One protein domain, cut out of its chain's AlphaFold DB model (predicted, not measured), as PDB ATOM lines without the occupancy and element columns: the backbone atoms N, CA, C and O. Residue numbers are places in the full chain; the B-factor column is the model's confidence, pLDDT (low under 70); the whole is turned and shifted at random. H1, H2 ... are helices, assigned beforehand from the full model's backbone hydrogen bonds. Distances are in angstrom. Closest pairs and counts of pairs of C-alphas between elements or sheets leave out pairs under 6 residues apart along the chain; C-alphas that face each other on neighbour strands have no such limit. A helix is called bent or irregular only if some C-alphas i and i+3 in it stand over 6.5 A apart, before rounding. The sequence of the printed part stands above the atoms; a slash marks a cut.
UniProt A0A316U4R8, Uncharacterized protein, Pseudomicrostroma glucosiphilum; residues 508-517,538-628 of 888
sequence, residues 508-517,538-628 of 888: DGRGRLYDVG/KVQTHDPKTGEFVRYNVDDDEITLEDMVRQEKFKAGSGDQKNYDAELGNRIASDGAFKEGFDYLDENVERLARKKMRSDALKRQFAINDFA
ATOM      1  N   ASP A 508     120.808 109.237  37.763       78.00
ATOM      2  CA  ASP A 508     121.609 109.857  38.824       78.00
ATOM      3  C   ASP A 508     120.775 110.021  40.108       78.00
ATOM      4  O   ASP A 508     119.549 110.128  40.052       78.00
ATOM      5  N   GLY A 509     121.435 110.156  41.262       70.69
ATOM      6  CA  GLY A 509     120.818 110.427  42.570       70.69
ATOM      7  C   GLY A 509     120.069 111.768  42.684       70.69
ATOM      8  O   GLY A 509     119.631 112.127  43.770       70.69
ATOM      9  N   ARG A 510     119.920 112.509  41.577       73.50
ATOM     10  CA  ARG A 510     119.017 113.666  41.407       73.50
ATOM     11  C   ARG A 510     117.875 113.402  40.407       73.50
ATOM     12  O   ARG A 510     117.361 114.343  39.808       73.50
ATOM     13  N   GLY A 511     117.556 112.139  40.111       74.38
ATOM     14  CA  GLY A 511     116.513 111.757  39.145       74.38
ATOM     15  C   GLY A 511     116.816 112.136  37.686       74.38
ATOM     16  O   GLY A 511     115.907 112.225  36.863       74.38
ATOM     17  N   ARG A 512     118.085 112.395  37.343       82.69
ATOM     18  CA  ARG A 512     118.505 112.834  36.000       82.69
ATOM     19  C   ARG A 512     118.975 111.638  35.172       82.69
ATOM     20  O   ARG A 512     119.807 110.872  35.637       82.69
ATOM     21  N   LEU A 513     118.496 111.506  33.936       81.38
ATOM     22  CA  LEU A 513     118.875 110.392  33.055       81.38
ATOM     23  C   LEU A 513     120.327 110.507  32.553       81.38
ATOM     24  O   LEU A 513     120.734 111.578  32.082       81.38
ATOM     25  N   TYR A 514     121.078 109.402  32.619       82.06
ATOM     26  CA  TYR A 514     122.413 109.248  32.027       82.06
ATOM     27  C   TYR A 514     122.340 108.932  30.526       82.06
ATOM     28  O   TYR A 514     121.521 108.129  30.087       82.06
ATOM     29  N   ASP A 515     123.283 109.480  29.759       79.38
ATOM     30  CA  ASP A 515     123.656 108.948  28.445       79.38
ATOM     31  C   ASP A 515     124.720 107.855  28.653       79.38
ATOM     32  O   ASP A 515     125.893 108.164  28.848       79.38
ATOM     33  N   VAL A 516     124.302 106.586  28.652       77.62
ATOM     34  CA  VAL A 516     125.194 105.402  28.682       77.62
ATOM     35  C   VAL A 516     125.541 104.887  27.274       77.62
ATOM     36  O   VAL A 516     126.037 103.766  27.137       77.62
ATOM     37  N   GLY A 517     125.238 105.703  26.254       73.12
ATOM     38  CA  GLY A 517     125.350 105.433  24.826       73.12
ATOM     39  C   GLY A 517     124.550 104.231  24.325       73.12
ATOM     40  O   GLY A 517     123.526 103.860  24.897       73.12
ATOM     41  N   LYS A 538     142.155 112.856   9.049       61.56
ATOM     42  CA  LYS A 538     142.196 114.306   8.856       61.56
ATOM     43  C   LYS A 538     140.815 114.766   8.387       61.56
ATOM     44  O   LYS A 538     140.498 114.639   7.208       61.56
ATOM     45  N   VAL A 539     140.000 115.232   9.333       67.00
ATOM     46  CA  VAL A 539     138.624 115.691   9.095       67.00
ATOM     47  C   VAL A 539     138.624 116.779   8.024       67.00
ATOM     48  O   VAL A 539     139.388 117.740   8.122       67.00
ATOM     49  N   GLN A 540     137.787 116.619   7.001       75.69
ATOM     50  CA  GLN A 540     137.518 117.669   6.022       75.69
ATOM     51  C   GLN A 540     136.387 118.528   6.582       75.69
ATOM     52  O   GLN A 540     135.236 118.089   6.573       75.69
ATOM     53  N   THR A 541     136.734 119.695   7.128       80.25
ATOM     54  CA  THR A 541     135.778 120.661   7.691       80.25
ATOM     55  C   THR A 541     135.181 121.593   6.637       80.25
ATOM     56  O   THR A 541     134.071 122.072   6.829       80.25
ATOM     57  N   HIS A 542     135.862 121.775   5.500       84.62
ATOM     58  CA  HIS A 542     135.377 122.506   4.324       84.62
ATOM     59  C   HIS A 542     135.154 121.571   3.124       84.62
ATOM     60  O   HIS A 542     135.861 120.565   2.992       84.62
ATOM     61  N   ASP A 543     134.234 121.927   2.219       84.12
ATOM     62  CA  ASP A 543     134.106 121.266   0.910       84.12
ATOM     63  C   ASP A 543     135.317 121.640   0.024       84.12
ATOM     64  O   ASP A 543     135.563 122.829  -0.205       84.12
ATOM     65  N   PRO A 544     136.080 120.668  -0.518       79.81
ATOM     66  CA  PRO A 544     137.217 120.936  -1.404       79.81
ATOM     67  C   PRO A 544     136.863 121.599  -2.752       79.81
ATOM     68  O   PRO A 544     137.780 121.908  -3.514       79.81
ATOM     69  N   LYS A 545     135.578 121.792  -3.084       81.69
ATOM     70  CA  LYS A 545     135.102 122.433  -4.325       81.69
ATOM     71  C   LYS A 545     134.572 123.850  -4.126       81.69
ATOM     72  O   LYS A 545     134.850 124.692  -4.974       81.69
ATOM     73  N   THR A 546     133.800 124.110  -3.067       82.69
ATOM     74  CA  THR A 546     133.231 125.449  -2.805       82.69
ATOM     75  C   THR A 546     134.055 126.257  -1.805       82.69
ATOM     76  O   THR A 546     133.981 127.482  -1.805       82.69
ATOM     77  N   GLY A 547     134.861 125.594  -0.966       79.62
ATOM     78  CA  GLY A 547     135.557 126.222   0.158       79.62
ATOM     79  C   GLY A 547     134.639 126.572   1.335       79.62
ATOM     80  O   GLY A 547     135.122 127.061   2.355       79.62
ATOM     81  N   GLU A 548     133.334 126.312   1.230       84.19
ATOM     82  CA  GLU A 548     132.371 126.556   2.301       84.19
ATOM     83  C   GLU A 548     132.618 125.613   3.480       84.19
ATOM     84  O   GLU A 548     133.096 124.487   3.321       84.19
ATOM     85  N   PHE A 549     132.300 126.095   4.679       79.06
ATOM     86  CA  PHE A 549     132.414 125.323   5.906       79.06
ATOM     87  C   PHE A 549     131.233 124.347   6.035       79.06
ATOM     88  O   PHE A 549     130.079 124.760   5.955       79.06
ATOM     89  N   VAL A 550     131.526 123.064   6.252       84.00
ATOM     90  CA  VAL A 550     130.544 121.965   6.250       84.00
ATOM     91  C   VAL A 550     130.295 121.405   7.653       84.00
ATOM     92  O   VAL A 550     129.145 121.186   8.020       84.00
ATOM     93  N   ARG A 551     131.348 121.149   8.444       83.25
ATOM     94  CA  ARG A 551     131.239 120.448   9.742       83.25
ATOM     95  C   ARG A 551     132.399 120.750  10.684       83.25
ATOM     96  O   ARG A 551     133.533 120.934  10.239       83.25
ATOM     97  N   TYR A 552     132.135 120.735  11.990       79.56
ATOM     98  CA  TYR A 552     133.159 120.937  13.023       79.56
ATOM     99  C   TYR A 552     133.797 119.618  13.462       79.56
ATOM    100  O   TYR A 552     134.998 119.578  13.732       79.56
ATOM    101  N   ASN A 553     133.013 118.544  13.525       81.81
ATOM    102  CA  ASN A 553     133.410 117.243  14.057       81.81
ATOM    103  C   ASN A 553     133.467 116.184  12.946       81.81
ATOM    104  O   ASN A 553     133.216 116.464  11.776       81.81
ATOM    105  N   VAL A 554     133.838 114.955  13.313       78.56
ATOM    106  CA  VAL A 554     133.773 113.801  12.399       78.56
ATOM    107  C   VAL A 554     132.331 113.322  12.242       78.56
ATOM    108  O   VAL A 554     131.909 113.016  11.134       78.56
ATOM    109  N   ASP A 555     131.588 113.306  13.349       73.44
ATOM    110  CA  ASP A 555     130.328 112.568  13.475       73.44
ATOM    111  C   ASP A 555     129.087 113.474  13.329       73.44
ATOM    112  O   ASP A 555     127.969 113.027  13.570       73.44
ATOM    113  N   ASP A 556     129.267 114.745  12.940       79.75
ATOM    114  CA  ASP A 556     128.166 115.711  12.754       79.75
ATOM    115  C   ASP A 556     127.138 115.206  11.723       79.75
ATOM    116  O   ASP A 556     125.939 115.402  11.901       79.75
ATOM    117  N   ASP A 557     127.603 114.484  10.696       83.69
ATOM    118  CA  ASP A 557     126.765 113.861   9.664       83.69
ATOM    119  C   ASP A 557     126.050 112.575  10.143       83.69
ATOM    120  O   ASP A 557     125.109 112.110   9.500       83.69
ATOM    121  N   GLU A 558     126.491 111.970  11.257       83.06
ATOM    122  CA  GLU A 558     125.910 110.735  11.815       83.06
ATOM    123  C   GLU A 558     124.859 110.996  12.910       83.06
ATOM    124  O   GLU A 558     124.040 110.121  13.212       83.06
ATOM    125  N   ILE A 559     124.885 112.172  13.546       82.25
ATOM    126  CA  ILE A 559     124.014 112.503  14.679       82.25
ATOM    127  C   ILE A 559     122.658 112.996  14.162       82.25
ATOM    128  O   ILE A 559     122.495 114.141  13.746       82.25
ATOM    129  N   THR A 560     121.641 112.135  14.243       88.44
ATOM    130  CA  THR A 560     120.268 112.518  13.888       88.44
ATOM    131  C   THR A 560     119.702 113.579  14.841       88.44
ATOM    132  O   THR A 560     120.091 113.668  16.010       88.44
ATOM    133  N   LEU A 561     118.706 114.349  14.384       88.81
ATOM    134  CA  LEU A 561     118.025 115.345  15.223       88.81
ATOM    135  C   LEU A 561     117.362 114.717  16.465       88.81
ATOM    136  O   LEU A 561     117.390 115.316  17.540       88.81
ATOM    137  N   GLU A 562     116.819 113.495  16.360       87.44
ATOM    138  CA  GLU A 562     116.321 112.771  17.539       87.44
ATOM    139  C   GLU A 562     117.432 112.517  18.564       87.44
ATOM    140  O   GLU A 562     117.193 112.568  19.769       87.44
ATOM    141  N   ASP A 563     118.647 112.239  18.099       83.94
ATOM    142  CA  ASP A 563     119.776 111.859  18.943       83.94
ATOM    143  C   ASP A 563     120.450 113.069  19.582       83.94
ATOM    144  O   ASP A 563     120.910 112.980  20.722       83.94
ATOM    145  N   MET A 564     120.416 114.219  18.910       83.75
ATOM    146  CA  MET A 564     120.706 115.522  19.505       83.75
ATOM    147  C   MET A 564     119.689 115.853  20.613       83.75
ATOM    148  O   MET A 564     120.072 116.138  21.748       83.75
ATOM    149  N   VAL A 565     118.384 115.704  20.342       88.31
ATOM    150  CA  VAL A 565     117.319 115.923  21.343       88.31
ATOM    151  C   VAL A 565     117.404 114.929  22.510       88.31
ATOM    152  O   VAL A 565     117.105 115.298  23.648       88.31
ATOM    153  N   ARG A 566     117.826 113.679  22.273       83.31
ATOM    154  CA  ARG A 566     118.120 112.702  23.337       83.31
ATOM    155  C   ARG A 566     119.319 113.160  24.177       83.31
ATOM    156  O   ARG A 566     119.185 113.210  25.395       83.31
ATOM    157  N   GLN A 567     120.439 113.552  23.559       79.62
ATOM    158  CA  GLN A 567     121.640 114.031  24.264       79.62
ATOM    159  C   GLN A 567     121.366 115.245  25.168       79.62
ATOM    160  O   GLN A 567     121.804 115.239  26.317       79.62
ATOM    161  N   GLU A 568     120.579 116.222  24.709       83.12
ATOM    162  CA  GLU A 568     120.191 117.398  25.512       83.12
ATOM    163  C   GLU A 568     119.174 117.073  26.626       83.12
ATOM    164  O   GLU A 568     119.171 117.691  27.697       83.12
ATOM    165  N   LYS A 569     118.309 116.067  26.424       84.44
ATOM    166  CA  LYS A 569     117.400 115.567  27.475       84.44
ATOM    167  C   LYS A 569     118.127 114.736  28.535       84.44
ATOM    168  O   LYS A 569     117.725 114.766  29.701       84.44
ATOM    169  N   PHE A 570     119.194 114.025  28.172       82.50
ATOM    170  CA  PHE A 570     120.064 113.340  29.125       82.50
ATOM    171  C   PHE A 570     120.861 114.366  29.929       82.50
ATOM    172  O   PHE A 570     121.927 114.807  29.513       82.50
ATOM    173  N   LYS A 571     120.382 114.748  31.118       73.81
ATOM    174  CA  LYS A 571     121.051 115.764  31.953       73.81
ATOM    175  C   LYS A 571     122.130 115.213  32.893       73.81
ATOM    176  O   LYS A 571     123.023 115.972  33.253       73.81
ATOM    177  N   ALA A 572     122.156 113.918  33.226       67.94
ATOM    178  CA  ALA A 572     123.231 113.346  34.053       67.94
ATOM    179  C   ALA A 572     124.480 112.996  33.227       67.94
ATOM    180  O   ALA A 572     124.387 112.411  32.146       67.94
ATOM    181  N   GLY A 573     125.658 113.397  33.702       67.44
ATOM    182  CA  GLY A 573     126.936 113.225  33.007       67.44
ATOM    183  C   GLY A 573     128.005 114.197  33.511       67.44
ATOM    184  O   GLY A 573     127.712 115.094  34.300       67.44
ATOM    185  N   SER A 574     129.240 114.036  33.033       67.62
ATOM    186  CA  SER A 574     130.342 114.965  33.322       67.62
ATOM    187  C   SER A 574     130.049 116.369  32.771       67.62
ATOM    188  O   SER A 574     129.565 116.512  31.645       67.62
ATOM    189  N   GLY A 575     130.394 117.397  33.558       64.25
ATOM    190  CA  GLY A 575     130.248 118.804  33.175       64.25
ATOM    191  C   GLY A 575     130.944 119.137  31.853       64.25
ATOM    192  O   GLY A 575     130.329 119.774  31.004       64.25
ATOM    193  N   ASP A 576     132.150 118.604  31.625       61.16
ATOM    194  CA  ASP A 576     132.982 118.847  30.430       61.16
ATOM    195  C   ASP A 576     132.334 118.449  29.084       61.16
ATOM    196  O   ASP A 576     132.916 118.709  28.038       61.16
ATOM    197  N   GLN A 577     131.186 117.757  29.089       65.81
ATOM    198  CA  GLN A 577     130.466 117.341  27.874       65.81
ATOM    199  C   GLN A 577     129.230 118.214  27.574       65.81
ATOM    200  O   GLN A 577     128.693 118.150  26.463       65.81
ATOM    201  N   LYS A 578     128.743 118.980  28.563       69.00
ATOM    202  CA  LYS A 578     127.411 119.626  28.542       69.00
ATOM    203  C   LYS A 578     127.424 121.086  28.968       69.00
ATOM    204  O   LYS A 578     126.617 121.864  28.478       69.00
ATOM    205  N   ASN A 579     128.330 121.463  29.866       77.75
ATOM    206  CA  ASN A 579     128.648 122.862  30.072       77.75
ATOM    207  C   ASN A 579     129.659 123.273  28.992       77.75
ATOM    208  O   ASN A 579     130.828 122.885  29.057       77.75
ATOM    209  N   TYR A 580     129.191 124.034  28.003       81.31
ATOM    210  CA  TYR A 580     130.019 124.552  26.913       81.31
ATOM    211  C   TYR A 580     131.198 125.384  27.439       81.31
ATOM    212  O   TYR A 580     132.302 125.252  26.915       81.31
ATOM    213  N   ASP A 581     131.014 126.120  28.539       84.62
ATOM    214  CA  ASP A 581     132.063 126.916  29.189       84.62
ATOM    215  C   ASP A 581     133.174 126.021  29.754       84.62
ATOM    216  O   ASP A 581     134.362 126.312  29.618       84.62
ATOM    217  N   ALA A 582     132.798 124.883  30.350       83.12
ATOM    218  CA  ALA A 582     133.753 123.901  30.858       83.12
ATOM    219  C   ALA A 582     134.490 123.194  29.713       83.12
ATOM    220  O   ALA A 582     135.677 122.888  29.844       83.12
ATOM    221  N   GLU A 583     133.829 122.941  28.579       82.81
ATOM    222  CA  GLU A 583     134.497 122.381  27.404       82.81
ATOM    223  C   GLU A 583     135.474 123.393  26.774       82.81
ATOM    224  O   GLU A 583     136.621 123.039  26.483       82.81
ATOM    225  N   LEU A 584     135.063 124.657  26.628       86.06
ATOM    226  CA  LEU A 584     135.892 125.757  26.129       86.06
ATOM    227  C   LEU A 584     137.102 126.010  27.040       86.06
ATOM    228  O   LEU A 584     138.238 126.013  26.563       86.06
ATOM    229  N   GLY A 585     136.886 126.116  28.354       86.94
ATOM    230  CA  GLY A 585     137.952 126.273  29.346       86.94
ATOM    231  C   GLY A 585     138.956 125.117  29.324       86.94
ATOM    232  O   GLY A 585     140.163 125.353  29.327       86.94
ATOM    233  N   ASN A 586     138.490 123.868  29.193       84.50
ATOM    234  CA  ASN A 586     139.370 122.704  29.019       84.50
ATOM    235  C   ASN A 586     140.212 122.778  27.730       84.50
ATOM    236  O   ASN A 586     141.350 122.305  27.718       84.50
ATOM    237  N   ARG A 587     139.682 123.349  26.638       84.38
ATOM    238  CA  ARG A 587     140.424 123.518  25.375       84.38
ATOM    239  C   ARG A 587     141.475 124.614  25.487       84.38
ATOM    240  O   ARG A 587     142.618 124.349  25.123       84.38
ATOM    241  N   ILE A 588     141.111 125.772  26.038       88.06
ATOM    242  CA  ILE A 588     142.026 126.889  26.318       88.06
ATOM    243  C   ILE A 588     143.161 126.411  27.240       88.06
ATOM    244  O   ILE A 588     144.331 126.568  26.907       88.06
ATOM    245  N   ALA A 589     142.845 125.702  28.327       88.56
ATOM    246  CA  ALA A 589     143.846 125.128  29.231       88.56
ATOM    247  C   ALA A 589     144.723 124.034  28.582       88.56
ATOM    248  O   ALA A 589     145.855 123.810  29.014       88.56
ATOM    249  N   SER A 590     144.233 123.344  27.543       86.50
ATOM    250  CA  SER A 590     145.033 122.382  26.767       86.50
ATOM    251  C   SER A 590     145.945 123.034  25.718       86.50
ATOM    252  O   SER A 590     146.806 122.362  25.144       86.50
ATOM    253  N   ASP A 591     145.757 124.328  25.461       88.50
ATOM    254  CA  ASP A 591     146.378 125.072  24.377       88.50
ATOM    255  C   ASP A 591     147.527 125.954  24.876       88.50
ATOM    256  O   ASP A 591     147.385 127.145  25.143       88.50
ATOM    257  N   GLY A 592     148.725 125.370  24.931       87.31
ATOM    258  CA  GLY A 592     149.956 126.093  25.265       87.31
ATOM    259  C   GLY A 592     150.402 127.149  24.239       87.31
ATOM    260  O   GLY A 592     151.505 127.674  24.380       87.31
ATOM    261  N   ALA A 593     149.604 127.428  23.200       88.50
ATOM    262  CA  ALA A 593     149.804 128.526  22.257       88.50
ATOM    263  C   ALA A 593     148.666 129.568  22.302       88.50
ATOM    264  O   ALA A 593     148.664 130.472  21.460       88.50
ATOM    265  N   PHE A 594     147.725 129.448  23.249       89.75
ATOM    266  CA  PHE A 594     146.599 130.364  23.406       89.75
ATOM    267  C   PHE A 594     147.069 131.807  23.633       89.75
ATOM    268  O   PHE A 594     148.008 132.059  24.393       89.75
ATOM    269  N   LYS A 595     146.383 132.758  22.998       88.94
ATOM    270  CA  LYS A 595     146.506 134.190  23.282       88.94
ATOM    271  C   LYS A 595     145.124 134.749  23.576       88.94
ATOM    272  O   LYS A 595     144.175 134.472  22.849       88.94
ATOM    273  N   GLU A 596     145.035 135.571  24.609       85.50
ATOM    274  CA  GLU A 596     143.816 136.300  24.935       85.50
ATOM    275  C   GLU A 596     143.676 137.510  23.997       85.50
ATOM    276  O   GLU A 596     144.457 138.458  24.065       85.50
ATOM    277  N   GLY A 597     142.720 137.442  23.068       88.94
ATOM    278  CA  GLY A 597     142.442 138.497  22.091       88.94
ATOM    279  C   GLY A 597     141.596 137.995  20.919       88.94
ATOM    280  O   GLY A 597     141.693 136.826  20.545       88.94
ATOM    281  N   PHE A 598     140.776 138.879  20.343       90.56
ATOM    282  CA  PHE A 598     139.821 138.538  19.280       90.56
ATOM    283  C   PHE A 598     140.499 137.900  18.063       90.56
ATOM    284  O   PHE A 598     140.115 136.799  17.689       90.56
ATOM    285  N   ASP A 599     141.588 138.493  17.558       89.06
ATOM    286  CA  ASP A 599     142.381 137.973  16.435       89.06
ATOM    287  C   ASP A 599     142.721 136.477  16.589       89.06
ATOM    288  O   ASP A 599     142.624 135.701  15.643       89.06
ATOM    289  N   TYR A 600     143.096 136.050  17.802       88.62
ATOM    290  CA  TYR A 600     143.457 134.659  18.069       88.62
ATOM    291  C   TYR A 600     142.237 133.741  18.148       88.62
ATOM    292  O   TYR A 600     142.309 132.595  17.702       88.62
ATOM    293  N   LEU A 601     141.133 134.221  18.727       89.00
ATOM    294  CA  LEU A 601     139.874 133.480  18.770       89.00
ATOM    295  C   LEU A 601     139.354 133.255  17.345       89.00
ATOM    296  O   LEU A 601     139.068 132.110  17.000       89.00
ATOM    297  N   ASP A 602     139.353 134.300  16.514       87.75
ATOM    298  CA  ASP A 602     138.920 134.284  15.113       87.75
ATOM    299  C   ASP A 602     139.792 133.352  14.250       87.75
ATOM    300  O   ASP A 602     139.271 132.472  13.561       87.75
ATOM    301  N   GLU A 603     141.125 133.439  14.363       88.69
ATOM    302  CA  GLU A 603     142.063 132.510  13.702       88.69
ATOM    303  C   GLU A 603     141.890 131.040  14.143       88.69
ATOM    304  O   GLU A 603     142.364 130.127  13.460       88.69
ATOM    305  N   ASN A 604     141.245 130.778  15.288       86.62
ATOM    306  CA  ASN A 604     141.147 129.442  15.884       86.62
ATOM    307  C   ASN A 604     139.710 128.943  16.114       86.62
ATOM    308  O   ASN A 604     139.564 127.876  16.723       86.62
ATOM    309  N   VAL A 605     138.668 129.624  15.606       85.31
ATOM    310  CA  VAL A 605     137.250 129.275  15.858       85.31
ATOM    311  C   VAL A 605     136.981 127.800  15.599       85.31
ATOM    312  O   VAL A 605     136.442 127.129  16.474       85.31
ATOM    313  N   GLU A 606     137.424 127.254  14.459       81.62
ATOM    314  CA  GLU A 606     137.284 125.823  14.154       81.62
ATOM    315  C   GLU A 606     137.739 124.942  15.325       81.62
ATOM    316  O   GLU A 606     136.994 124.087  15.801       81.62
ATOM    317  N   ARG A 607     138.965 125.167  15.810       82.81
ATOM    318  CA  ARG A 607     139.631 124.375  16.853       82.81
ATOM    319  C   ARG A 607     139.004 124.589  18.233       82.81
ATOM    320  O   ARG A 607     138.925 123.642  19.020       82.81
ATOM    321  N   LEU A 608     138.537 125.803  18.510       84.19
ATOM    322  CA  LEU A 608     137.808 126.152  19.730       84.19
ATOM    323  C   LEU A 608     136.337 125.688  19.695       84.19
ATOM    324  O   LEU A 608     135.738 125.552  20.759       84.19
ATOM    325  N   ALA A 609     135.808 125.312  18.521       82.81
ATOM    326  CA  ALA A 609     134.471 124.744  18.327       82.81
ATOM    327  C   ALA A 609     134.426 123.197  18.261       82.81
ATOM    328  O   ALA A 609     133.556 122.607  18.897       82.81
ATOM    329  N   ARG A 610     135.402 122.495  17.638       80.19
ATOM    330  CA  ARG A 610     135.424 121.002  17.490       80.19
ATOM    331  C   ARG A 610     135.187 120.207  18.791       80.19
ATOM    332  O   ARG A 610     136.110 120.060  19.594       80.19
ATOM    333  N   LYS A 611     133.978 119.676  18.996       76.44
ATOM    334  CA  LYS A 611     133.552 118.969  20.211       76.44
ATOM    335  C   LYS A 611     134.457 117.781  20.525       76.44
ATOM    336  O   LYS A 611     134.721 116.930  19.673       76.44
ATOM    337  N   LYS A 612     134.926 117.688  21.773       73.38
ATOM    338  CA  LYS A 612     135.743 116.553  22.225       73.38
ATOM    339  C   LYS A 612     134.857 115.334  22.475       73.38
ATOM    340  O   LYS A 612     134.497 115.029  23.614       73.38
ATOM    341  N   MET A 613     134.549 114.615  21.399       65.38
ATOM    342  CA  MET A 613     133.802 113.361  21.457       65.38
ATOM    343  C   MET A 613     134.448 112.386  22.453       65.38
ATOM    344  O   MET A 613     135.630 112.044  22.360       65.38
ATOM    345  N   ARG A 614     133.656 111.958  23.439       71.00
ATOM    346  CA  ARG A 614     133.983 110.857  24.347       71.00
ATOM    347  C   ARG A 614     133.350 109.593  23.780       71.00
ATOM    348  O   ARG A 614     132.140 109.579  23.561       71.00
ATOM    349  N   SER A 615     134.162 108.557  23.567       76.81
ATOM    350  CA  SER A 615     133.665 107.245  23.154       76.81
ATOM    351  C   SER A 615     132.685 106.684  24.180       76.81
ATOM    352  O   SER A 615     132.691 107.070  25.354       76.81
ATOM    353  N   ASP A 616     131.849 105.753  23.734       79.06
ATOM    354  CA  ASP A 616     130.780 105.183  24.545       79.06
ATOM    355  C   ASP A 616     131.302 104.564  25.866       79.06
ATOM    356  O   ASP A 616     130.797 104.848  26.954       79.06
ATOM    357  N   ALA A 617     132.441 103.866  25.806       79.25
ATOM    358  CA  ALA A 617     133.169 103.378  26.980       79.25
ATOM    359  C   ALA A 617     133.462 104.460  28.049       79.25
ATOM    360  O   ALA A 617     133.348 104.181  29.243       79.25
ATOM    361  N   LEU A 618     133.788 105.706  27.664       82.06
ATOM    362  CA  LEU A 618     133.998 106.806  28.623       82.06
ATOM    363  C   LEU A 618     132.681 107.296  29.244       82.06
ATOM    364  O   LEU A 618     132.679 107.714  30.405       82.06
ATOM    365  N   LYS A 619     131.567 107.238  28.503       82.44
ATOM    366  CA  LYS A 619     130.231 107.561  29.027       82.44
ATOM    367  C   LYS A 619     129.799 106.525  30.067       82.44
ATOM    368  O   LYS A 619     129.465 106.890  31.196       82.44
ATOM    369  N   ARG A 620     129.929 105.232  29.726       83.62
ATOM    370  CA  ARG A 620     129.723 104.107  30.655       83.62
ATOM    371  C   ARG A 620     130.613 104.238  31.893       83.62
ATOM    372  O   ARG A 620     130.106 104.159  33.008       83.62
ATOM    373  N   GLN A 621     131.908 104.528  31.727       84.56
ATOM    374  CA  GLN A 621     132.831 104.715  32.852       84.56
ATOM    375  C   GLN A 621     132.431 105.886  33.764       84.56
ATOM    376  O   GLN A 621     132.551 105.766  34.984       84.56
ATOM    377  N   PHE A 622     131.936 107.005  33.217       85.25
ATOM    378  CA  PHE A 622     131.419 108.097  34.046       85.25
ATOM    379  C   PHE A 622     130.228 107.634  34.891       85.25
ATOM    380  O   PHE A 622     130.257 107.808  36.107       85.25
ATOM    381  N   ALA A 623     129.221 107.011  34.272       85.25
ATOM    382  CA  ALA A 623     128.024 106.555  34.977       85.25
ATOM    383  C   ALA A 623     128.350 105.491  36.047       85.25
ATOM    384  O   ALA A 623     127.843 105.583  37.159       85.25
ATOM    385  N   ILE A 624     129.277 104.559  35.776       87.75
ATOM    386  CA  ILE A 624     129.792 103.596  36.771       87.75
ATOM    387  C   ILE A 624     130.458 104.318  37.954       87.75
ATOM    388  O   ILE A 624     130.176 104.001  39.109       87.75
ATOM    389  N   ASN A 625     131.324 105.302  37.689       88.75
ATOM    390  CA  ASN A 625     132.009 106.065  38.737       88.75
ATOM    391  C   ASN A 625     131.043 106.905  39.587       88.75
ATOM    392  O   ASN A 625     131.298 107.118  40.770       88.75
ATOM    393  N   ASP A 626     129.964 107.415  38.998       86.12
ATOM    394  CA  ASP A 626     128.963 108.229  39.690       86.12
ATOM    395  C   ASP A 626     127.979 107.350  40.484       86.12
ATOM    396  O   ASP A 626     127.715 107.626  41.655       86.12
ATOM    397  N   PHE A 627     127.567 106.204  39.930       87.44
ATOM    398  CA  PHE A 627     126.851 105.161  40.670       87.44
ATOM    399  C   PHE A 627     127.663 104.664  41.874       87.44
ATOM    400  O   PHE A 627     127.133 104.598  42.981       87.44
ATOM    401  N   ALA A 628     128.970 104.429  41.716       89.94
ATOM    402  CA  ALA A 628     129.850 104.057  42.825       89.94
ATOM    403  C   ALA A 628     129.914 105.128  43.938       89.94
ATOM    404  O   ALA A 628     130.061 104.774  45.109       89.94
TER     405      ALA A 628
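What this domain is: This is residues 508 to 517 and 538 to 628 of the 888 residues of an uncharacterized protein of Pseudomicrostroma glucosiphilum (UniProt A0A316U4R8). This is a loose, open frame of four short helices strung on loops, with H1 and H4 standing separately and H2 and H3 meeting about crosswise where the last residues of H3 reach H2. The long loop of residues 538 to 560 runs out to one end of the domain at Lys 545, while H4 ends at the opposite end. The printed part has 101 residues, with H1, H2, H3 and H4 in that order and no named strand; its class is all helix, though under half of the residues, 45, are in named elements. It is loose, with a radius of gyration of the C-alphas of 16.2 A, and spans 46 by 32 by 20 A.

How they stand to each other: Going along from Asp 508, you first reach H1, residues 561 to 569, which touches no helix. Next look at H2, residues 580 to 590, and H3, residues 598 to 609. They touch, with the C-alphas of Leu 584 and Leu 608 closest at 6.7 A, and H3 does so with residues 608 to 609 alone. Their lines stand about perpendicular, at 73 degrees. H4, residues 616 to 628, touches no helix. Every O i to N i+4 pair is within hydrogen-bond range in H1, H2 and H4; in H3 6 of 8 are.

Where its parts are: Find C-alpha 561 at (118.025, 115.345, 15.223); from there H1 runs 12.3 A to C-alpha 569. H2 covers 15.2 A from Tyr 580 to Ser 590. H3 covers 14.8 A and is irregular, with C-alphas 603 and 606 8.2 A apart. H4 runs 18.3 A to C-alpha 628 at (129.850, 104.057, 42.825).

The domain as a whole: The two C-alphas farthest apart, those of Lys 545 and Ala 628, are 50.9 A apart. Residues 518 to 537 are not printed, and C-alphas 517 and 538 stand 24.9 A apart across the cut. The links H1 to H2, H2 to H3 and H3 to H4 are short. Look for pLDDT under 70 at residues 538 to 539, 572 to 578 and 613.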